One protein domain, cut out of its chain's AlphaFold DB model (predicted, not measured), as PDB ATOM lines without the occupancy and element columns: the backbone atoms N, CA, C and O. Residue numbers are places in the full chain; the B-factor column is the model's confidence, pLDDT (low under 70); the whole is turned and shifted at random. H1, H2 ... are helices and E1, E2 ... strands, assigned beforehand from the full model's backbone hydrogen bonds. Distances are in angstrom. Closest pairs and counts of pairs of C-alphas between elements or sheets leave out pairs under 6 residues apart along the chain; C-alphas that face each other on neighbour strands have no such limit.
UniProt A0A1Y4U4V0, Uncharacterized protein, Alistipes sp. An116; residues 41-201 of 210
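Overview. This is residues 41 to 201 of the 210 residues of an uncharacterized protein of Alistipes sp. An116 (UniProt A0A1Y4U4V0). Two twisted sheets of five strands each stand face to face as an elongated sandwich, the strands of the one at 33 degrees to those of the other. One sheet runs E9, E1, E2, E5, E10 and is mixed; the other, E3, E4, E6, E7 and E8, is branched and antiparallel; H1 sits at one end of the long axis, beside E7, and the four-residue H2 is near the other end, beside the first sheet. The printed part has 161 residues with two named helices and ten named strands, in the order H1, E1, E2, E3, E4, E5, E6, E7, E8, E9, H2, E10, and its class is mostly strand. It is compact, with a radius of gyration of the C-alphas of 17.2 A, and spans 54 by 33 by 30 A.

Along the chain. H1, residues 41 to 50, begins at C-alpha 41 at (-2.782, -18.287, -22.234) and is 14.6 A long. E1, residues 59 to 68, is 27.3 A long, and E2, residues 71 to 81, is 32.7 A long. E3, residues 90 to 99, is 29.3 A long and begins at C-alpha 90 at (-4.288, -13.108, -44.077). E4, residues 102 to 112, is 31.3 A long. E5, residues 133 to 143, is 32.7 A long, and E6, residues 153 to 161, is 25.7 A long. Then come E7, residues 166 to 168, E8, residues 172 to 175, E9, residues 178 to 180, and H2, residues 188 to 191. E10, residues 197 to 200, ends at C-alpha 200 at (5.280, -9.680, -60.248).

Arrangement. The two sheets make a sandwich, two sheets face to face, with 41 pairs of C-alphas within 10 A and the facing parts 10.2 A centre to centre. In the first sheet, E1 and E2 form an antiparallel hairpin, with N 61 and O 77 at 3.0 A. E2 and E5 are antiparallel, with N 74 and O 140 at 2.8 A. E5 and the edge strand E10 are antiparallel, with N 139 and O 198 at 2.9 A. The edge strand E9 is parallel to E1, with N 179 and O 65 at 2.8 A. In the branched sheet, E3 and E4 form an antiparallel hairpin, with N 93 and O 109 at 2.8 A. E6 is on the other side of E3, antiparallel to it, with N 94 and O 157 at 3.0 A. E6 has E3 on one side and, on the other side, E8 beside residues 153 to 156 and E7 beside residues 159 to 161. E6 and E7 form a hairpin, with N 160 and O 167 at 2.8 A; E6 and E8 are antiparallel, with N 154 and O 174 at 2.8 A. E8 runs on into E9 across a break of 2 residues, at 25 degrees, from the branched sheet to the other. H1 only grazes the branched sheet, and the closest C-alphas of H1 and E7 are those of Val 46 and Phe 167, 6.7 A apart. H2 only grazes the other sheet; the closest C-alphas of H2 and E1 are those of Trp 188 and His 68, 6.9 A apart. In H1, 5 of 6 O i to N i+4 pairs are within hydrogen-bond range, and H2 is too short for such a pair. H1 and H2 are apart.

Size, cuts and confidence. The two C-alphas farthest apart, those of Arg 41 and Glu 183, are 57.9 A apart. The printed part has no cut. The link E4 to E5, residues 113 to 132, is long; residues 124 to 125 in it pair in parallel with residues 111 to 112 of E4. The mean pLDDT of the printed part is 88.4; residue 41 and residues 113 to 127 are under 70.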
ATOM      1  N   ARG A  41      -1.451 -17.789 -21.854       53.38
ATOM      2  CA  ARG A  41      -2.782 -18.287 -22.234       53.38
ATOM      3  C   ARG A  41      -3.192 -17.915 -23.671       53.38
ATOM      4  O   ARG A  41      -3.927 -18.682 -24.284       53.38
ATOM      5  N   ASP A  42      -2.699 -16.801 -24.214       70.62
ATOM      6  CA  ASP A  42      -3.047 -16.345 -25.569       70.62
ATOM      7  C   ASP A  42      -2.211 -17.056 -26.637       70.62
ATOM      8  O   ASP A  42      -2.753 -17.457 -27.665       70.62
ATOM      9  N   ALA A  43      -0.932 -17.335 -26.363       75.69
ATOM     10  CA  ALA A  43      -0.068 -18.085 -27.276       75.69
ATOM     11  C   ALA A  43      -0.606 -19.500 -27.561       75.69
ATOM     12  O   ALA A  43      -0.615 -19.948 -28.708       75.69
ATOM     13  N   GLU A  44      -1.129 -20.197 -26.544       81.56
ATOM     14  CA  GLU A  44      -1.735 -21.521 -26.730       81.56
ATOM     15  C   GLU A  44      -3.003 -21.451 -27.600       81.56
ATOM     16  O   GLU A  44      -3.231 -22.314 -28.450       81.56
ATOM     17  N   VAL A  45      -3.823 -20.408 -27.426       84.81
ATOM     18  CA  VAL A  45      -5.028 -20.189 -28.239       84.81
ATOM     19  C   VAL A  45      -4.650 -19.856 -29.680       84.81
ATOM     20  O   VAL A  45      -5.187 -20.483 -30.594       84.81
ATOM     21  N   VAL A  46      -3.695 -18.949 -29.892       85.31
ATOM     22  CA  VAL A  46      -3.158 -18.589 -31.213       85.31
ATOM     23  C   VAL A  46      -2.607 -19.831 -31.919       85.31
ATOM     24  O   VAL A  46      -3.020 -20.138 -33.039       85.31
ATOM     25  N   ASN A  47      -1.765 -20.617 -31.240       85.12
ATOM     26  CA  ASN A  47      -1.197 -21.848 -31.794       85.12
ATOM     27  C   ASN A  47      -2.276 -22.886 -32.116       85.12
ATOM     28  O   ASN A  47      -2.228 -23.519 -33.169       85.12
ATOM     29  N   ARG A  48      -3.299 -23.031 -31.266       86.38
ATOM     30  CA  ARG A  48      -4.420 -23.951 -31.510       86.38
ATOM     31  C   ARG A  48      -5.289 -23.520 -32.695       86.38
ATOM     32  O   ARG A  48      -5.785 -24.389 -33.417       86.38
ATOM     33  N   ARG A  49      -5.513 -22.213 -32.868       87.69
ATOM     34  CA  ARG A  49      -6.394 -21.644 -33.904       87.69
ATOM     35  C   ARG A  49      -5.703 -21.559 -35.259       87.69
ATOM     36  O   ARG A  49      -6.202 -22.145 -36.217       87.69
ATOM     37  N   LEU A  50      -4.546 -20.906 -35.317       87.69
ATOM     38  CA  LEU A  50      -3.828 -20.638 -36.563       87.69
ATOM     39  C   LEU A  50      -2.917 -21.802 -36.979       87.69
ATOM     40  O   LEU A  50      -2.707 -22.030 -38.172       87.69
ATOM     41  N   LYS A  51      -2.399 -22.576 -36.011       90.81
ATOM     42  CA  LYS A  51      -1.426 -23.665 -36.232       90.81
ATOM     43  C   LYS A  51      -0.277 -23.258 -37.177       90.81
ATOM     44  O   LYS A  51       0.018 -23.989 -38.127       90.81
ATOM     45  N   PRO A  52       0.368 -22.097 -36.952       85.38
ATOM     46  CA  PRO A  52       1.266 -21.474 -37.926       85.38
ATOM     47  C   PRO A  52       2.558 -22.270 -38.151       85.38
ATOM     48  O   PRO A  52       3.148 -22.191 -39.228       85.38
ATOM     49  N   LEU A  53       2.982 -23.059 -37.157       88.00
ATOM     50  CA  LEU A  53       4.183 -23.900 -37.215       88.00
ATOM     51  C   LEU A  53       3.900 -25.349 -37.650       88.00
ATOM     52  O   LEU A  53       4.820 -26.065 -38.027       88.00
ATOM     53  N   GLU A  54       2.638 -25.793 -37.639       89.19
ATOM     54  CA  GLU A  54       2.248 -27.153 -38.062       89.19
ATOM     55  C   GLU A  54       2.002 -27.256 -39.580       89.19
ATOM     56  O   GLU A  54       1.552 -28.289 -40.083       89.19
ATOM     57  N   ARG A  55       2.229 -26.169 -40.324       89.06
ATOM     58  CA  ARG A  55       1.891 -26.049 -41.744       89.06
ATOM     59  C   ARG A  55       3.081 -25.555 -42.568       89.06
ATOM     60  O   ARG A  55       3.991 -24.941 -42.012       89.06
ATOM     61  N   PRO A  56       3.094 -25.807 -43.890       90.62
ATOM     62  CA  PRO A  56       4.091 -25.221 -44.778       90.62
ATOM     63  C   PRO A  56       4.112 -23.696 -44.643       90.62
ATOM     64  O   PRO A  56       3.060 -23.067 -44.670       90.62
ATOM     65  N   GLN A  57       5.295 -23.108 -44.512       92.00
ATOM     66  CA  GLN A  57       5.452 -21.662 -44.360       92.00
ATOM     67  C   GLN A  57       5.703 -20.990 -45.710       92.00
ATOM     68  O   GLN A  57       6.308 -21.599 -46.597       92.00
ATOM     69  N   VAL A  58       5.252 -19.741 -45.850       94.25
ATOM     70  CA  VAL A  58       5.677 -18.859 -46.946       94.25
ATOM     71  C   VAL A  58       7.181 -18.628 -46.805       94.25
ATOM     72  O   VAL A  58       7.671 -18.397 -45.700       94.25
ATOM     73  N   ARG A  59       7.922 -18.748 -47.906       95.88
ATOM     74  CA  ARG A  59       9.388 -18.630 -47.924       95.88
ATOM     75  C   ARG A  59       9.800 -17.445 -48.771       95.88
ATOM     76  O   ARG A  59       9.169 -17.194 -49.792       95.88
ATOM     77  N   PHE A  60      10.879 -16.786 -48.378       97.88
ATOM     78  CA  PHE A  60      11.469 -15.695 -49.137       97.88
ATOM     79  C   PHE A  60      12.911 -16.038 -49.474       97.88
ATOM     80  O   PHE A  60      13.656 -16.470 -48.596       97.88
ATOM     81  N   ASP A  61      13.288 -15.822 -50.727       97.62
ATOM     82  CA  ASP A  61      14.653 -15.990 -51.212       97.62
ATOM     83  C   ASP A  61      15.031 -14.782 -52.071       97.62
ATOM     84  O   ASP A  61      14.246 -14.356 -52.919       97.62
ATOM     85  N   VAL A  62      16.241 -14.250 -51.898       97.94
ATOM     86  CA  VAL A  62      16.784 -13.248 -52.828       97.94
ATOM     87  C   VAL A  62      17.090 -13.957 -54.134       97.94
ATOM     88  O   VAL A  62      17.929 -14.855 -54.182       97.94
ATOM     89  N   GLU A  63      16.405 -13.564 -55.199       96.75
ATOM     90  CA  GLU A  63      16.676 -14.105 -56.521       96.75
ATOM     91  C   GLU A  63      17.893 -13.412 -57.128       96.75
ATOM     92  O   GLU A  63      18.841 -14.078 -57.564       96.75
ATOM     93  N   ARG A  64      17.894 -12.074 -57.099       97.12
ATOM     94  CA  ARG A  64      19.005 -11.232 -57.550       97.12
ATOM     95  C   ARG A  64      19.048  -9.916 -56.776       97.12
ATOM     96  O   ARG A  64      18.011  -9.359 -56.431       97.12
ATOM     97  N   ALA A  65      20.261  -9.422 -56.557       97.62
ATOM     98  CA  ALA A  65      20.547  -8.069 -56.103       97.62
ATOM     99  C   ALA A  65      21.600  -7.501 -57.055       97.62
ATOM    100  O   ALA A  65      22.720  -8.002 -57.108       97.62
ATOM    101  N   ILE A  66      21.210  -6.533 -57.871       97.75
ATOM    102  CA  ILE A  66      21.990  -6.027 -58.998       97.75
ATOM    103  C   ILE A  66      22.347  -4.575 -58.713       97.75
ATOM    104  O   ILE A  66      21.489  -3.805 -58.291       97.75
ATOM    105  N   LEU A  67      23.602  -4.226 -58.951       96.94
ATOM    106  CA  LEU A  67      24.123  -2.867 -58.967       96.94
ATOM    107  C   LEU A  67      24.403  -2.481 -60.418       96.94
ATOM    108  O   LEU A  67      25.018  -3.251 -61.146       96.94
ATOM    109  N   HIS A  68      23.960  -1.300 -60.825       96.56
ATOM    110  CA  HIS A  68      24.264  -0.735 -62.131       96.56
ATOM    111  C   HIS A  68      24.456   0.777 -61.985       96.56
ATOM    112  O   HIS A  68      23.500   1.526 -61.762       96.56
ATOM    113  N   GLY A  69      25.709   1.223 -62.069       94.06
ATOM    114  CA  GLY A  69      26.072   2.623 -61.857       94.06
ATOM    115  C   GLY A  69      25.737   3.100 -60.440       94.06
ATOM    116  O   GLY A  69      26.299   2.617 -59.460       94.06
ATOM    117  N   ASP A  70      24.831   4.071 -60.333       95.81
ATOM    118  CA  ASP A  70      24.359   4.663 -59.073       95.81
ATOM    119  C   ASP A  70      23.013   4.094 -58.601       95.81
ATOM    120  O   ASP A  70      22.379   4.641 -57.698       95.81
ATOM    121  N   SER A  71      22.560   3.005 -59.216       96.50
ATOM    122  CA  SER A  71      21.240   2.431 -58.996       96.50
ATOM    123  C   SER A  71      21.340   0.945 -58.685       96.50
ATOM    124  O   SER A  71      22.236   0.243 -59.152       96.50
ATOM    125  N   VAL A  72      20.387   0.443 -57.909       97.19
ATOM    126  CA  VAL A  72      20.263  -0.982 -57.619       97.19
ATOM    127  C   VAL A  72      18.883  -1.506 -57.955       97.19
ATOM    128  O   VAL A  72      17.894  -0.774 -57.950       97.19
ATOM    129  N   TRP A  73      18.831  -2.805 -58.223       98.00
ATOM    130  CA  TRP A  73      17.611  -3.559 -58.443       98.00
ATOM    131  C   TRP A  73      17.662  -4.865 -57.658       98.00
ATOM    132  O   TRP A  73      18.548  -5.696 -57.858       98.00
ATOM    133  N   VAL A  74      16.707  -5.052 -56.753       98.06
ATOM    134  CA  VAL A  74      16.595  -6.248 -55.923       98.06
ATOM    135  C   VAL A  74      15.284  -6.952 -56.226       98.06
ATOM    136  O   VAL A  74      14.223  -6.333 -56.241       98.06
ATOM    137  N   VAL A  75      15.366  -8.263 -56.437       98.12
ATOM    138  CA  VAL A  75      14.213  -9.132 -56.653       98.12
ATOM    139  C   VAL A  75      14.227 -10.239 -55.610       98.12
ATOM    140  O   VAL A  75      15.186 -11.011 -55.513       98.12
ATOM    141  N   VAL A  76      13.151 -10.325 -54.833       98.31
ATOM    142  CA  VAL A  76      12.927 -11.366 -53.826       98.31
ATOM    143  C   VAL A  76      11.744 -12.223 -54.247       98.31
ATOM    144  O   VAL A  76      10.646 -11.725 -54.491       98.31
ATOM    145  N   ARG A  77      11.947 -13.538 -54.281       97.81
ATOM    146  CA  ARG A  77      10.894 -14.513 -54.554       97.81
ATOM    147  C   ARG A  77      10.184 -14.893 -53.261       97.81
ATOM    148  O   ARG A  77      10.795 -15.489 -52.377       97.81
ATOM    149  N   ALA A  78       8.880 -14.652 -53.201       96.81
ATOM    150  CA  ALA A  78       7.974 -15.207 -52.206       96.81
ATOM    151  C   ALA A  78       7.371 -16.523 -52.731       96.81
ATOM    152  O   ALA A  78       6.575 -16.535 -53.669       96.81
ATOM    153  N   THR A  79       7.755 -17.650 -52.131       95.81
ATOM    154  CA  THR A  79       7.191 -18.974 -52.430       95.81
ATOM    155  C   THR A  79       6.073 -19.278 -51.447       95.81
ATOM    156  O   THR A  79       6.311 -19.364 -50.241       95.81
ATOM    157  N   ILE A  80       4.869 -19.502 -51.963       94.12
ATOM    158  CA  ILE A  80       3.652 -19.722 -51.187       94.12
ATOM    159  C   ILE A  80       3.200 -21.176 -51.388       94.12
ATOM    160  O   ILE A  80       2.637 -21.521 -52.434       94.12
ATOM    161  N   PRO A  81       3.464 -22.080 -50.429       92.50
ATOM    162  CA  PRO A  81       3.063 -23.473 -50.568       92.50
ATOM    163  C   PRO A  81       1.557 -23.672 -50.387       92.50
ATOM    164  O   PRO A  81       0.889 -22.910 -49.683       92.50
ATOM    165  N   HIS A  82       1.029 -24.774 -50.923       88.56
ATOM    166  CA  HIS A  82      -0.340 -25.198 -50.635       88.56
ATOM    167  C   HIS A  82      -0.606 -25.333 -49.124       88.56
ATOM    168  O   HIS A  82       0.165 -25.980 -48.413       88.56
ATOM    169  N   ARG A  83      -1.734 -24.772 -48.655       87.38
ATOM    170  CA  ARG A  83      -2.188 -24.741 -47.241       87.38
ATOM    171  C   ARG A  83      -1.314 -23.928 -46.279       87.38
ATOM    172  O   ARG A  83      -1.474 -24.075 -45.066       87.38
ATOM    173  N   SER A  84      -0.426 -23.083 -46.795       90.31
ATOM    174  CA  SER A  84       0.329 -22.132 -45.968       90.31
ATOM    175  C   SER A  84      -0.545 -21.020 -45.391       90.31
ATOM    176  O   SER A  84      -0.300 -20.578 -44.271       90.31
ATOM    177  N   ILE A  85      -1.591 -20.632 -46.122       89.00
ATOM    178  CA  ILE A  85      -2.626 -19.668 -45.735       89.00
ATOM    179  C   ILE A  85      -3.977 -20.362 -45.941       89.00
ATOM    180  O   ILE A  85      -4.197 -21.006 -46.975       89.00
ATOM    181  N   ARG A  86      -4.854 -20.332 -44.935       86.69
ATOM    182  CA  ARG A  86      -6.192 -20.940 -45.009       86.69
ATOM    183  C   ARG A  86      -7.249 -19.881 -45.289       86.69
ATOM    184  O   ARG A  86      -7.015 -18.691 -45.159       86.69
ATOM    185  N   ARG A  87      -8.443 -20.349 -45.647       83.44
ATOM    186  CA  ARG A  87      -9.604 -19.487 -45.860       83.44
ATOM    187  C   ARG A  87      -9.903 -18.642 -44.616       83.44
ATOM    188  O   ARG A  87     -10.086 -19.214 -43.542       83.44
ATOM    189  N   GLY A  88     -10.048 -17.333 -44.808       82.06
ATOM    190  CA  GLY A  88     -10.330 -16.372 -43.738       82.06
ATOM    191  C   GLY A  88      -9.101 -16.001 -42.908       82.06
ATOM    192  O   GLY A  88      -9.257 -15.454 -41.822       82.06
ATOM    193  N   GLU A  89      -7.902 -16.320 -43.398       87.94
ATOM    194  CA  GLU A  89      -6.639 -15.851 -42.842       87.94
ATOM    195  C   GLU A  89      -5.962 -14.896 -43.830       87.94
ATOM    196  O   GLU A  89      -6.105 -15.050 -45.044       87.94
ATOM    197  N   CYS A  90      -5.164 -13.976 -43.304       88.75
ATOM    198  CA  CYS A  90      -4.288 -13.108 -44.077       88.75
ATOM    199  C   CYS A  90      -2.859 -13.231 -43.572       88.75
ATOM    200  O   CYS A  90      -2.598 -13.266 -42.362       88.75
ATOM    201  N   PHE A  91      -1.944 -13.322 -44.525       92.75
ATOM    202  CA  PHE A  91      -0.516 -13.275 -44.289       92.75
ATOM    203  C   PHE A  91       0.014 -11.922 -44.753       92.75
ATOM    204  O   PHE A  91      -0.219 -11.524 -45.892       92.75
ATOM    205  N   LYS A  92       0.766 -11.251 -43.882       93.69
ATOM    206  CA  LYS A  92       1.414  -9.972 -44.180       93.69
ATOM    207  C   LYS A  92       2.910 -10.094 -43.986       93.69
ATOM    208  O   LYS A  92       3.347 -10.704 -43.012       93.69
ATOM    209  N   ALA A  93       3.687  -9.495 -44.875       96.12
ATOM    210  CA  ALA A  93       5.136  -9.427 -44.766       96.12
ATOM    211  C   ALA A  93       5.632  -8.026 -45.120       96.12
ATOM    212  O   ALA A  93       5.550  -7.608 -46.272       96.12
ATOM    213  N   ILE A  94       6.178  -7.322 -44.129       96.00
ATOM    214  CA  ILE A  94       6.813  -6.015 -44.319       96.00
ATOM    215  C   ILE A  94       8.299  -6.244 -44.570       96.00
ATOM    216  O   ILE A  94       8.956  -6.959 -43.807       96.00
ATOM    217  N   SER A  95       8.821  -5.642 -45.631       97.44
ATOM    218  CA  SER A  95      10.226  -5.745 -46.017       97.44
ATOM    219  C   SER A  95      10.960  -4.444 -45.712       97.44
ATOM    220  O   SER A  95      10.512  -3.360 -46.083       97.44
ATOM    221  N   VAL A  96      12.109  -4.555 -45.050       97.06
ATOM    222  CA  VAL A  96      12.977  -3.421 -44.713       97.06
ATOM    223  C   VAL A  96      14.394  -3.737 -45.166       97.06
ATOM    224  O   VAL A  96      14.954  -4.762 -44.788       97.06
ATOM    225  N   LEU A  97      14.999  -2.854 -45.952       96.94
ATOM    226  CA  LEU A  97      16.427  -2.894 -46.228       96.94
ATOM    227  C   LEU A  97      17.181  -2.397 -44.994       96.94
ATOM    228  O   LEU A  97      16.922  -1.298 -44.512       96.94
ATOM    229  N   GLN A  98      18.138  -3.178 -44.513       95.69
ATOM    230  CA  GLN A  98      19.031  -2.815 -43.423       95.69
ATOM    231  C   GLN A  98      20.478  -2.835 -43.916       95.69
ATOM    232  O   GLN A  98      20.977  -3.871 -44.353       95.69
ATOM    233  N   ALA A  99      21.145  -1.690 -43.799       92.94
ATOM    234  CA  ALA A  99      22.579  -1.512 -44.005       92.94
ATOM    235  C   ALA A  99      23.259  -1.142 -42.673       92.94
ATOM    236  O   ALA A  99      22.596  -0.983 -41.644       92.94
ATOM    237  N   SER A 100      24.585  -0.986 -42.677       85.38
ATOM    238  CA  SER A 100      25.394  -0.732 -41.471       85.38
ATOM    239  C   SER A 100      24.921   0.450 -40.613       85.38
ATOM    240  O   SER A 100      25.010   0.387 -39.389       85.38
ATOM    241  N   GLU A 101      24.402   1.511 -41.233       80.81
ATOM    242  CA  GLU A 101      24.018   2.759 -40.552       80.81
ATOM    243  C   GLU A 101      22.638   3.283 -40.981       80.81
ATOM    244  O   GLU A 101      22.327   4.461 -40.799       80.81
ATOM    245  N   GLY A 102      21.802   2.439 -41.591       87.25
ATOM    246  CA  GLY A 102      20.529   2.886 -42.144       87.25
ATOM    247  C   GLY A 102      19.522   1.769 -42.344       87.25
ATOM    248  O   GLY A 102      19.881   0.612 -42.561       87.25
ATOM    249  N   ILE A 103      18.252   2.156 -42.283       92.44
ATOM    250  CA  ILE A 103      17.124   1.321 -42.675       92.44
ATOM    251  C   ILE A 103      16.290   2.058 -43.718       92.44
ATOM    252  O   ILE A 103      16.205   3.287 -43.687       92.44
ATOM    253  N   MET A 104      15.673   1.308 -44.620       94.56
ATOM    254  CA  MET A 104      14.742   1.826 -45.615       94.56
ATOM    255  C   MET A 104      13.588   0.843 -45.771       94.56
ATOM    256  O   MET A 104      13.811  -0.348 -45.982       94.56
ATOM    257  N   GLU A 105      12.358   1.327 -45.638       94.94
ATOM    258  CA  GLU A 105      11.167   0.515 -45.893       94.94
ATOM    259  C   GLU A 105      11.069   0.231 -47.393       94.94
ATOM    260  O   GLU A 105      11.231   1.136 -48.208       94.94
ATOM    261  N   LEU A 106      10.867  -1.038 -47.746       94.00
ATOM    262  CA  LEU A 106      10.751  -1.478 -49.136       94.00
ATOM    263  C   LEU A 106       9.300  -1.714 -49.548       94.00
ATOM    264  O   LEU A 106       9.011  -1.665 -50.731       94.00
ATOM    265  N   GLY A 107       8.410  -2.007 -48.598       90.06
ATOM    266  CA  GLY A 107       6.993  -2.230 -48.871       90.06
ATOM    267  C   GLY A 107       6.400  -3.402 -48.096       90.06
ATOM    268  O   GLY A 107       7.065  -4.051 -47.278       90.06
ATOM    269  N   GLU A 108       5.128  -3.678 -48.373       91.12
ATOM    270  CA  GLU A 108       4.338  -4.736 -47.743       91.12
ATOM    271  C   GLU A 108       3.795  -5.708 -48.797       91.12
ATOM    272  O   GLU A 108       3.233  -5.309 -49.814       91.12
ATOM    273  N   LEU A 109       3.922  -7.005 -48.521       91.56
ATOM    274  CA  LEU A 109       3.194  -8.061 -49.212       91.56
ATOM    275  C   LEU A 109       2.004  -8.488 -48.349       91.56
ATOM    276  O   LEU A 109       2.217  -9.036 -47.266       91.56
ATOM    277  N   SER A 110       0.783  -8.308 -48.854       90.62
ATOM    278  CA  SER A 110      -0.436  -8.884 -48.271       90.62
ATOM    279  C   SER A 110      -0.977 -10.003 -49.157       90.62
ATOM    280  O   SER A 110      -1.061  -9.861 -50.380       90.62
ATOM    281  N   LEU A 111      -1.281 -11.135 -48.523       87.69
ATOM    282  CA  LEU A 111      -1.828 -12.330 -49.150       87.69
ATOM    283  C   LEU A 111      -3.092 -12.776 -48.405       87.69
ATOM    284  O   LEU A 111      -3.005 -13.276 -47.275       87.69
ATOM    285  N   ASP A 112      -4.239 -12.703 -49.076       77.81
ATOM    286  CA  ASP A 112      -5.502 -13.283 -48.621       77.81
ATOM    287  C   ASP A 112      -5.945 -14.430 -49.524       77.81
ATOM    288  O   ASP A 112      -5.732 -14.497 -50.730       77.81
ATOM    289  N   SER A 113      -6.625 -15.352 -48.874       66.75
ATOM    290  CA  SER A 113      -7.493 -16.384 -49.416       66.75
ATOM    291  C   SER A 113      -8.810 -15.901 -50.077       66.75
ATOM    292  O   SER A 113      -9.740 -16.708 -50.201       66.75
ATOM    293  N   GLY A 114      -8.940 -14.614 -50.421       58.66
ATOM    294  CA  GLY A 114     -10.108 -14.002 -51.078       58.66
ATOM    295  C   GLY A 114     -11.364 -13.816 -50.208       58.66
ATOM    296  O   GLY A 114     -12.453 -13.560 -50.733       58.66
ATOM    297  N   HIS A 115     -11.266 -13.990 -48.888       59.47
ATOM    298  CA  HIS A 115     -12.400 -13.881 -47.955       59.47
ATOM    299  C   HIS A 115     -12.050 -13.191 -46.632       59.47
ATOM    300  O   HIS A 115     -12.909 -13.103 -45.746       59.47
ATOM    301  N   PHE A 116     -10.814 -12.739 -46.470       59.66
ATOM    302  CA  PHE A 116     -10.409 -11.907 -45.357       59.66
ATOM    303  C   PHE A 116     -10.826 -10.465 -45.660       59.66
ATOM    304  O   PHE A 116     -10.540  -9.924 -46.716       59.66
ATOM    305  N   MET A 117     -11.550  -9.840 -44.736       58.44
ATOM    306  CA  MET A 117     -11.933  -8.431 -44.844       58.44
ATOM    307  C   MET A 117     -11.389  -7.695 -43.619       58.44
ATOM    308  O   MET A 117     -12.117  -7.559 -42.633       58.44
ATOM    309  N   PRO A 118     -10.116  -7.268 -43.618       54.12
ATOM    310  CA  PRO A 118      -9.660  -6.231 -42.711       54.12
ATOM    311  C   PRO A 118      -9.979  -4.866 -43.348       54.12
ATOM    312  O   PRO A 118     -10.145  -4.757 -44.562       54.12
ATOM    313  N   ASP A 119     -10.116  -3.820 -42.539       50.38
ATOM    314  CA  ASP A 119     -10.451  -2.476 -43.014       50.38
ATOM    315  C   ASP A 119      -9.400  -1.942 -44.021       50.38
ATOM    316  O   ASP A 119      -8.389  -1.377 -43.618       50.38
ATOM    317  N   GLY A 120      -9.650  -2.085 -45.329       43.88
ATOM    318  CA  GLY A 120      -8.970  -1.337 -46.397       43.88
ATOM    319  C   GLY A 120      -7.951  -2.098 -47.260       43.88
ATOM    320  O   GLY A 120      -6.933  -2.566 -46.774       43.88
ATOM    321  N   GLU A 121      -8.279  -2.127 -48.557       44.75
ATOM    322  CA  GLU A 121      -7.469  -2.190 -49.790       44.75
ATOM    323  C   GLU A 121      -6.190  -3.055 -49.855       44.75
ATOM    324  O   GLU A 121      -5.140  -2.712 -49.321       44.75
ATOM    325  N   GLY A 122      -6.276  -4.102 -50.690       48.53
ATOM    326  CA  GLY A 122      -5.140  -4.756 -51.337       48.53
ATOM    327  C   GLY A 122      -4.954  -6.204 -50.914       48.53
ATOM    328  O   GLY A 122      -4.298  -6.466 -49.916       48.53
ATOM    329  N   ASP A 123      -5.465  -7.154 -51.703       51.41
ATOM    330  CA  ASP A 123      -5.061  -8.546 -51.531       51.41
ATOM    331  C   ASP A 123      -4.895  -9.278 -52.857       51.41
ATOM    332  O   ASP A 123      -5.765  -9.282 -53.735       51.41
ATOM    333  N   VAL A 124      -3.733  -9.908 -52.985       54.50
ATOM    334  CA  VAL A 124      -3.464 -10.888 -54.026       54.50
ATOM    335  C   VAL A 124      -4.130 -12.183 -53.595       54.50
ATOM    336  O   VAL A 124      -3.728 -12.777 -52.596       54.50
ATOM    337  N   ASP A 125      -5.129 -12.628 -54.358       58.78
ATOM    338  CA  ASP A 125      -5.788 -13.907 -54.103       58.78
ATOM    339  C   ASP A 125      -4.805 -15.064 -54.352       58.78
ATOM    340  O   ASP A 125      -4.364 -15.324 -55.481       58.78
ATOM    341  N   VAL A 126      -4.421 -15.751 -53.276       64.75
ATOM    342  CA  VAL A 126      -3.486 -16.878 -53.335       64.75
ATOM    343  C   VAL A 126      -4.245 -18.171 -53.606       64.75
ATOM    344  O   VAL A 126      -4.710 -18.866 -52.696       64.75
ATOM    345  N   VAL A 127      -4.279 -18.586 -54.870       66.75
ATOM    346  CA  VAL A 127      -4.916 -19.849 -55.270       66.75
ATOM    347  C   VAL A 127      -3.867 -20.944 -55.489       66.75
ATOM    348  O   VAL A 127      -3.470 -21.269 -56.611       66.75
ATOM    349  N   THR A 128      -3.436 -21.591 -54.403       71.00
ATOM    350  CA  THR A 128      -2.525 -22.751 -54.472       71.00
ATOM    351  C   THR A 128      -3.289 -24.078 -54.579       71.00
ATOM    352  O   THR A 128      -4.109 -24.433 -53.728       71.00
ATOM    353  N   ARG A 129      -2.995 -24.880 -55.611       76.50
ATOM    354  CA  ARG A 129      -3.568 -26.234 -55.775       76.50
ATOM    355  C   ARG A 129      -2.822 -27.268 -54.918       76.50
ATOM    356  O   ARG A 129      -1.630 -27.085 -54.679       76.50
ATOM    357  N   PRO A 130      -3.459 -28.386 -54.513       80.06
ATOM    358  CA  PRO A 130      -2.771 -29.479 -53.830       80.06
ATOM    359  C   PRO A 130      -1.492 -29.915 -54.551       80.06
ATOM    360  O   PRO A 130      -1.509 -30.180 -55.752       80.06
ATOM    361  N   GLY A 131      -0.379 -29.953 -53.815       79.50
ATOM    362  CA  GLY A 131       0.942 -30.309 -54.344       79.50
ATOM    363  C   GLY A 131       1.627 -29.232 -55.197       79.50
ATOM    364  O   GLY A 131       2.732 -29.474 -55.672       79.50
ATOM    365  N   ARG A 132       1.016 -28.055 -55.393       83.62
ATOM    366  CA  ARG A 132       1.615 -26.921 -56.111       83.62
ATOM    367  C   ARG A 132       1.940 -25.768 -55.163       83.62
ATOM    368  O   ARG A 132       1.314 -25.609 -54.117       83.62
ATOM    369  N   MET A 133       2.924 -24.973 -55.555       89.06
ATOM    370  CA  MET A 133       3.310 -23.728 -54.894       89.06
ATOM    371  C   MET A 133       3.095 -22.582 -55.883       89.06
ATOM    372  O   MET A 133       3.183 -22.802 -57.094       89.06
ATOM    373  N   GLN A 134       2.778 -21.396 -55.378       90.88
ATOM    374  CA  GLN A 134       2.729 -20.163 -56.163       90.88
ATOM    375  C   GLN A 134       3.976 -19.344 -55.846       90.88
ATOM    376  O   GLN A 134       4.365 -19.261 -54.683       90.88
ATOM    377  N   ASN A 135       4.590 -18.758 -56.868       93.62
ATOM    378  CA  ASN A 135       5.700 -17.832 -56.696       93.62
ATOM    379  C   ASN A 135       5.215 -16.434 -57.051       93.62
ATOM    380  O   ASN A 135       4.549 -16.261 -58.069       93.62
ATOM    381  N   LEU A 136       5.556 -15.472 -56.209       94.62
ATOM    382  CA  LEU A 136       5.429 -14.049 -56.485       94.62
ATOM    383  C   LEU A 136       6.803 -13.413 -56.314       94.62
ATOM    384  O   LEU A 136       7.635 -13.931 -55.565       94.62
ATOM    385  N   TYR A 137       7.042 -12.303 -56.996       96.06
ATOM    386  CA  TYR A 137       8.354 -11.672 -57.022       96.06
ATOM    387  C   TYR A 137       8.216 -10.206 -56.644       96.06
ATOM    388  O   TYR A 137       7.598  -9.422 -57.360       96.06
ATOM    389  N   LEU A 138       8.767  -9.858 -55.490       97.06
ATOM    390  CA  LEU A 138       8.875  -8.488 -55.016       97.06
ATOM    391  C   LEU A 138      10.073  -7.853 -55.716       97.06
ATOM    392  O   LEU A 138      11.183  -8.378 -55.617       97.06
ATOM    393  N   SER A 139       9.841  -6.770 -56.448       97.31
ATOM    394  CA  SER A 139      10.858  -6.068 -57.226       97.31
ATOM    395  C   SER A 139      10.989  -4.638 -56.729       97.31
ATOM    396  O   SER A 139      10.006  -3.898 -56.742       97.31
ATOM    397  N   TRP A 140      12.213  -4.257 -56.361       98.00
ATOM    398  CA  TRP A 140      12.546  -2.921 -55.876       98.00
ATOM    399  C   TRP A 140      13.743  -2.337 -56.612       98.00
ATOM    400  O   TRP A 140      14.792  -2.976 -56.699       98.00
ATOM    401  N   ARG A 141      13.614  -1.101 -57.084       96.56
ATOM    402  CA  ARG A 141      14.694  -0.280 -57.624       96.56
ATOM    403  C   ARG A 141      14.835   0.996 -56.815       96.56
ATOM    404  O   ARG A 141      13.851   1.671 -56.541       96.56
ATOM    405  N   PHE A 142      16.068   1.329 -56.468       95.62
ATOM    406  CA  PHE A 142      16.393   2.519 -55.687       95.62
ATOM    407  C   PHE A 142      17.859   2.914 -55.892       95.62
ATOM    408  O   PHE A 142      18.622   2.198 -56.541       95.62
ATOM    409  N   ALA A 143      18.245   4.074 -55.366       95.94
ATOM    410  CA  ALA A 143      19.607   4.581 -55.481       95.94
ATOM    411  C   ALA A 143      20.600   3.748 -54.652       95.94
ATOM    412  O   ALA A 143      20.308   3.336 -53.526       95.94
ATOM    413  N   TRP A 144      21.791   3.543 -55.206       95.44
ATOM    414  CA  TRP A 144      22.927   2.966 -54.504       95.44
ATOM    415  C   TRP A 144      23.460   3.922 -53.435       95.44
ATOM    416  O   TRP A 144      23.538   5.135 -53.630       95.44
ATOM    417  N   ASP A 145      23.906   3.352 -52.320       92.94
ATOM    418  CA  ASP A 145      24.679   4.046 -51.296       92.94
ATOM    419  C   ASP A 145      25.857   3.154 -50.894       92.94
ATOM    420  O   ASP A 145      25.690   1.949 -50.712       92.94
ATOM    421  N   GLU A 146      27.050   3.725 -50.713       91.00
ATOM    422  CA  GLU A 146      28.260   2.953 -50.394       91.00
ATOM    423  C   GLU A 146      28.124   2.143 -49.090       91.00
ATOM    424  O   GLU A 146      28.748   1.092 -48.929       91.00
ATOM    425  N   ARG A 147      27.250   2.568 -48.168       90.25
ATOM    426  CA  ARG A 147      26.931   1.813 -46.944       90.25
ATOM    427  C   ARG A 147      26.257   0.474 -47.235       90.25
ATOM    428  O   ARG A 147      26.319  -0.419 -46.396       90.25
ATOM    429  N   MET A 148      25.646   0.313 -48.409       92.44
ATOM    430  CA  MET A 148      25.024  -0.938 -48.839       92.44
ATOM    431  C   MET A 148      26.049  -1.981 -49.306       92.44
ATOM    432  O   MET A 148      25.692  -3.153 -49.454       92.44
ATOM    433  N   ARG A 149      27.318  -1.602 -49.510       90.12
ATOM    434  CA  ARG A 149      28.363  -2.471 -50.079       90.12
ATOM    435  C   ARG A 149      28.535  -3.798 -49.348       90.12
ATOM    436  O   ARG A 149      28.756  -4.826 -49.984       90.12
ATOM    437  N   MET A 150      28.484  -3.782 -48.019       88.12
ATOM    438  CA  MET A 150      28.709  -4.963 -47.191       88.12
ATOM    439  C   MET A 150      27.691  -5.029 -46.063       88.12
ATOM    440  O   MET A 150      27.264  -4.002 -45.550       88.12
ATOM    441  N   ASN A 151      27.379  -6.250 -45.620       87.38
ATOM    442  CA  ASN A 151      26.483  -6.500 -44.488       87.38
ATOM    443  C   ASN A 151      25.088  -5.880 -44.676       87.38
ATOM    444  O   ASN A 151      24.511  -5.351 -43.726       87.38
ATOM    445  N   THR A 152      24.561  -5.958 -45.900       95.00
ATOM    446  CA  THR A 152      23.221  -5.478 -46.237       95.00
ATOM    447  C   THR A 152      22.254  -6.642 -46.324       95.00
ATOM    448  O   THR A 152      22.552  -7.673 -46.933       95.00
ATOM    449  N   PHE A 153      21.086  -6.474 -45.715       96.62
ATOM    450  CA  PHE A 153      20.054  -7.495 -45.642       96.62
ATOM    451  C   PHE A 153      18.695  -6.883 -45.953       96.62
ATOM    452  O   PHE A 153      18.438  -5.734 -45.604       96.62
ATOM    453  N   ILE A 154      17.801  -7.674 -46.533       97.88
ATOM    454  CA  ILE A 154      16.369  -7.418 -46.413       97.88
ATOM    455  C   ILE A 154      15.875  -8.175 -45.187       97.88
ATOM    456  O   ILE A 154      16.053  -9.386 -45.080       97.88
ATOM    457  N   VAL A 155      15.267  -7.461 -44.253       97.81
ATOM    458  CA  VAL A 155      14.598  -8.039 -43.095       97.81
ATOM    459  C   VAL A 155      13.116  -8.135 -43.408       97.81
ATOM    460  O   VAL A 155      12.480  -7.128 -43.715       97.81
ATOM    461  N   VAL A 156      12.571  -9.346 -43.336       97.94
ATOM    462  CA  VAL A 156      11.150  -9.608 -43.558       97.94
ATOM    463  C   VAL A 156      10.472  -9.865 -42.218       97.94
ATOM    464  O   VAL A 156      10.767 -10.849 -41.533       97.94
ATOM    465  N   PHE A 157       9.538  -8.988 -41.864       96.56
ATOM    466  CA  PHE A 157       8.675  -9.116 -40.694       96.56
ATOM    467  C   PHE A 157       7.338  -9.689 -41.137       96.56
ATOM    468  O   PHE A 157       6.503  -8.983 -41.703       96.56
ATOM    469  N   ALA A 158       7.156 -10.989 -40.916       95.94
ATOM    470  CA  ALA A 158       5.959 -11.697 -41.334       95.94
ATOM    471  C   ALA A 158       4.975 -11.887 -40.178       95.94
ATOM    472  O   ALA A 158       5.361 -12.140 -39.035       95.94
ATOM    473  N   SER A 159       3.687 -11.850 -40.496       93.81
ATOM    474  CA  SER A 159       2.603 -12.137 -39.566       93.81
ATOM    475  C   SER A 159       1.461 -12.883 -40.250       93.81
ATOM    476  O   SER A 159       1.316 -12.872 -41.474       93.81
ATOM    477  N   LEU A 160       0.663 -13.562 -39.438       92.44
ATOM    478  CA  LEU A 160      -0.525 -14.290 -39.850       92.44
ATOM    479  C   LEU A 160      -1.673 -13.948 -38.908       92.44
ATOM    480  O   LEU A 160      -1.520 -14.023 -37.689       92.44
ATOM    481  N   THR A 161      -2.840 -13.652 -39.468       89.62
ATOM    482  CA  THR A 161      -4.028 -13.319 -38.684       89.62
ATOM    483  C   THR A 161      -5.295 -13.941 -39.258       89.62
ATOM    484  O   THR A 161      -5.424 -14.086 -40.468       89.62
ATOM    485  N   ASP A 162      -6.239 -14.302 -38.386       86.69
ATOM    486  CA  ASP A 162      -7.637 -14.620 -38.745       86.69
ATOM    487  C   ASP A 162      -8.598 -13.463 -38.396       86.69
ATOM    488  O   ASP A 162      -9.819 -13.629 -38.348       86.69
ATOM    489  N   GLY A 163      -8.042 -12.281 -38.104       83.88
ATOM    490  CA  GLY A 163      -8.764 -11.069 -37.716       83.88
ATOM    491  C   GLY A 163      -9.052 -10.983 -36.216       83.88
ATOM    492  O   GLY A 163      -9.384  -9.910 -35.719       83.88
ATOM    493  N   ARG A 164      -8.907 -12.086 -35.470       85.56
ATOM    494  CA  ARG A 164      -9.071 -12.121 -34.004       85.56
ATOM    495  C   ARG A 164      -7.789 -12.510 -33.281       85.56
ATOM    496  O   ARG A 164      -7.562 -12.061 -32.163       85.56
ATOM    497  N   HIS A 165      -6.984 -13.353 -33.907       88.75
ATOM    498  CA  HIS A 165      -5.727 -13.865 -33.391       88.75
ATOM    499  C   HIS A 165      -4.614 -13.445 -34.341       88.75
ATOM    500  O   HIS A 165      -4.766 -13.568 -35.555       88.75
ATOM    501  N   LEU A 166      -3.496 -12.994 -33.781       90.94
ATOM    502  CA  LEU A 166      -2.303 -12.605 -34.520       90.94
ATOM    503  C   LEU A 166      -1.148 -13.515 -34.110       90.94
ATOM    504  O   LEU A 166      -0.926 -13.750 -32.923       90.94
ATOM    505  N   PHE A 167      -0.415 -14.008 -35.098       92.81
ATOM    506  CA  PHE A 167       0.858 -14.681 -34.909       92.81
ATOM    507  C   PHE A 167       1.948 -13.923 -35.659       92.81
ATOM    508  O   PHE A 167       1.835 -13.711 -36.864       92.81
ATOM    509  N   GLU A 168       3.008 -13.548 -34.952       93.56
ATOM    510  CA  GLU A 168       4.189 -12.901 -35.524       93.56
ATOM    511  C   GLU A 168       5.298 -13.941 -35.688       93.56
ATOM    512  O   GLU A 168       5.626 -14.681 -34.758       93.56
ATOM    513  N   TYR A 169       5.862 -14.023 -36.890       93.19
ATOM    514  CA  TYR A 169       7.008 -14.883 -37.152       93.19
ATOM    515  C   TYR A 169       8.294 -14.201 -36.684       93.19
ATOM    516  O   TYR A 169       8.385 -12.976 -36.612       93.19
ATOM    517  N   LEU A 170       9.324 -15.007 -36.416       93.75
ATOM    518  CA  LEU A 170      10.663 -14.464 -36.222       93.75
ATOM    519  C   LEU A 170      11.113 -13.731 -37.499       93.75
ATOM    520  O   LEU A 170      10.900 -14.268 -38.592       93.75
ATOM    521  N   PRO A 171      11.750 -12.551 -37.378       95.56
ATOM    522  CA  PRO A 171      12.238 -11.813 -38.535       95.56
ATOM    523  C   PRO A 171      13.198 -12.657 -39.376       95.56
ATOM    524  O   PRO A 171      14.132 -13.269 -38.850       95.56
ATOM    525  N   LEU A 172      12.971 -12.678 -40.688       97.06
ATOM    526  CA  LEU A 172      13.819 -13.390 -41.636       97.06
ATOM    527  C   LEU A 172      14.840 -12.425 -42.239       97.06
ATOM    528  O   LEU A 172      14.469 -11.431 -42.855       97.06
ATOM    529  N   MET A 173      16.122 -12.749 -42.082       97.12
ATOM    530  CA  MET A 173      17.230 -11.978 -42.644       97.12
ATOM    531  C   MET A 173      17.632 -12.553 -44.003       97.12
ATOM    532  O   MET A 173      18.085 -13.695 -44.089       97.12
ATOM    533  N   LEU A 174      17.504 -11.751 -45.052       97.81
ATOM    534  CA  LEU A 174      17.848 -12.100 -46.423       97.81
ATOM    535  C   LEU A 174      19.122 -11.346 -46.841       97.81
ATOM    536  O   LEU A 174      19.036 -10.162 -47.167       97.81
ATOM    537  N   PRO A 175      20.310 -11.975 -46.805       96.62
ATOM    538  CA  PRO A 175      21.550 -11.303 -47.186       96.62
ATOM    539  C   PRO A 175      21.541 -10.915 -48.666       96.62
ATOM    540  O   PRO A 175      21.206 -11.733 -49.525       96.62
ATOM    541  N   LEU A 176      21.947  -9.679 -48.960       96.81
ATOM    542  CA  LEU A 176      22.118  -9.200 -50.328       96.81
ATOM    543  C   LEU A 176      23.562  -9.407 -50.780       96.81
ATOM    544  O   LEU A 176      24.505  -8.873 -50.194       96.81
ATOM    545  N   PHE A 177      23.717 -10.178 -51.853       95.06
ATOM    546  CA  PHE A 177      24.980 -10.350 -52.557       95.06
ATOM    547  C   PHE A 177      24.897  -9.587 -53.875       95.06
ATOM    548  O   PHE A 177      24.267 -10.056 -54.823       95.06
ATOM    549  N   TRP A 178      25.489  -8.395 -53.895       95.81
ATOM    550  CA  TRP A 178      25.439  -7.500 -55.046       95.81
ATOM    551  C   TRP A 178      26.205  -8.072 -56.236       95.81
ATOM    552  O   TRP A 178      27.371  -8.451 -56.121       95.81
ATOM    553  N   ILE A 179      25.531  -8.102 -57.378       95.50
ATOM    554  CA  ILE A 179      26.100  -8.384 -58.690       95.50
ATOM    555  C   ILE A 179      26.316  -7.031 -59.358       95.50
ATOM    556  O   ILE A 179      25.341  -6.339 -59.641       95.50
ATOM    557  N   ASP A 180      27.571  -6.650 -59.573       95.88
ATOM    558  CA  ASP A 180      27.896  -5.463 -60.361       95.88
ATOM    559  C   ASP A 180      27.668  -5.776 -61.842       95.88
ATOM    560  O   ASP A 180      28.353  -6.616 -62.420       95.88
ATOM    561  N   ASP A 181      26.655  -5.140 -62.414       95.50
ATOM    562  CA  ASP A 181      26.200  -5.281 -63.798       95.50
ATOM    563  C   ASP A 181      26.366  -3.949 -64.550       95.50
ATOM    564  O   ASP A 181      25.644  -3.658 -65.505       95.50
ATOM    565  N   THR A 182      27.286  -3.094 -64.087       92.94
ATOM    566  CA  THR A 182      27.542  -1.773 -64.680       92.94
ATOM    567  C   THR A 182      28.180  -1.877 -66.066       92.94
ATOM    568  O   THR A 182      27.871  -1.067 -66.932       92.94
ATOM    569  N   GLU A 183      29.060  -2.859 -66.285       90.94
ATOM    570  CA  GLU A 183      29.763  -3.033 -67.567       90.94
ATOM    571  C   GLU A 183      29.090  -4.063 -68.486       90.94
ATOM    572  O   GLU A 183      28.983  -3.832 -69.688       90.94
ATOM    573  N   ASP A 184      28.641  -5.193 -67.931       89.56
ATOM    574  CA  ASP A 184      28.159  -6.336 -68.719       89.56
ATOM    575  C   ASP A 184      26.693  -6.199 -69.175       89.56
ATOM    576  O   ASP A 184      26.303  -6.817 -70.169       89.56
ATOM    577  N   GLU A 185      25.880  -5.415 -68.453       89.19
ATOM    578  CA  GLU A 185      24.448  -5.184 -68.716       89.19
ATOM    579  C   GLU A 185      23.636  -6.473 -68.968       89.19
ATOM    580  O   GLU A 185      22.692  -6.504 -69.763       89.19
ATOM    581  N   PHE A 186      23.976  -7.577 -68.303       89.75
ATOM    582  CA  PHE A 186      23.297  -8.854 -68.522       89.75
ATOM    583  C   PHE A 186      21.913  -8.886 -67.863       89.75
ATOM    584  O   PHE A 186      20.971  -9.508 -68.376       89.75
ATOM    585  N   TYR A 187      21.778  -8.234 -66.710       93.44
ATOM    586  CA  TYR A 187      20.563  -8.256 -65.908       93.44
ATOM    587  C   TYR A 187      19.776  -6.954 -66.011       93.44
ATOM    588  O   TYR A 187      18.556  -7.006 -66.167       93.44
ATOM    589  N   TRP A 188      20.440  -5.802 -65.947       94.88
ATOM    590  CA  TRP A 188      19.811  -4.488 -65.853       94.88
ATOM    591  C   TRP A 188      18.759  -4.212 -66.939       94.88
ATOM    592  O   TRP A 188      17.664  -3.753 -66.581       94.88
ATOM    593  N   PRO A 189      18.974  -4.572 -68.224       94.75
ATOM    594  CA  PRO A 189      17.970  -4.375 -69.269       94.75
ATOM    595  C   PRO A 189      16.640  -5.093 -69.002       94.75
ATOM    596  O   PRO A 189      15.595  -4.627 -69.459       94.75
ATOM    597  N   ARG A 190      16.636  -6.184 -68.218       94.44
ATOM    598  CA  ARG A 190      15.410  -6.915 -67.839       94.44
ATOM    599  C   ARG A 190      14.516  -6.136 -66.875       94.44
ATOM    600  O   ARG A 190      13.347  -6.479 -66.742       94.44
ATOM    601  N   SER A 191      15.034  -5.087 -66.235       94.00
ATOM    602  CA  SER A 191      14.228  -4.180 -65.410       94.00
ATOM    603  C   SER A 191      13.396  -3.191 -66.236       94.00
ATOM    604  O   SER A 191      12.561  -2.472 -65.689       94.00
ATOM    605  N   THR A 192      13.609  -3.123 -67.556       92.25
ATOM    606  CA  THR A 192      12.927  -2.162 -68.430       92.25
ATOM    607  C   THR A 192      11.415  -2.362 -68.393       92.25
ATOM    608  O   THR A 192      10.909  -3.438 -68.697       92.25
ATOM    609  N   GLY A 193      10.681  -1.299 -68.055       92.12
ATOM    610  CA  GLY A 193       9.217  -1.325 -67.959       92.12
ATOM    611  C   GLY A 193       8.673  -1.891 -66.643       92.12
ATOM    612  O   GLY A 193       7.461  -1.867 -66.446       92.12
ATOM    613  N   ILE A 194       9.541  -2.345 -65.735       94.44
ATOM    614  CA  ILE A 194       9.171  -2.716 -64.369       94.44
ATOM    615  C   ILE A 194       9.188  -1.437 -63.507       94.44
ATOM    616  O   ILE A 194      10.202  -0.732 -63.511       94.44
ATOM    617  N   PRO A 195       8.095  -1.102 -62.794       94.69
ATOM    618  CA  PRO A 195       8.073   0.018 -61.853       94.69
ATOM    619  C   PRO A 195       9.128  -0.099 -60.745       94.69
ATOM    620  O   PRO A 195       9.650  -1.182 -60.482       94.69
ATOM    621  N   GLU A 196       9.414   1.020 -60.074       94.19
ATOM    622  CA  GLU A 196      10.402   1.067 -58.987       94.19
ATOM    623  C   GLU A 196      10.066   0.114 -57.843       94.19
ATOM    624  O   GLU A 196      10.951  -0.566 -57.345       94.19
ATOM    625  N   GLU A 197       8.794   0.010 -57.474       94.88
ATOM    626  CA  GLU A 197       8.284  -0.976 -56.530       94.88
ATOM    627  C   GLU A 197       7.102  -1.687 -57.180       94.88
ATOM    628  O   GLU A 197       6.136  -1.051 -57.610       94.88
ATOM    629  N   THR A 198       7.181  -3.010 -57.300       94.50
ATOM    630  CA  THR A 198       6.075  -3.800 -57.841       94.50
ATOM    631  C   THR A 198       6.133  -5.248 -57.389       94.50
ATOM    632  O   THR A 198       7.198  -5.816 -57.137       94.50
ATOM    633  N   LEU A 199       4.962  -5.876 -57.373       94.19
ATOM    634  CA  LEU A 199       4.812  -7.316 -57.255       94.19
ATOM    635  C   LEU A 199       4.607  -7.923 -58.646       94.19
ATOM    636  O   LEU A 199       3.782  -7.436 -59.418       94.19
ATOM    637  N   LEU A 200       5.344  -8.983 -58.964       93.44
ATOM    638  CA  LEU A 200       5.280  -9.680 -60.248       93.44
ATOM    639  C   LEU A 200       4.783 -11.115 -60.055       93.44
ATOM    640  O   LEU A 200       5.067 -11.767 -59.045       93.44
ATOM    641  N   ASP A 201       4.066 -11.625 -61.053       91.62
ATOM    642  CA  ASP A 201       3.560 -13.000 -61.104       91.62
ATOM    643  C   ASP A 201       4.586 -14.002 -61.667       91.62
ATOM    644  O   ASP A 201       4.400 -15.216 -61.551       91.62
TER     645      ASP A 201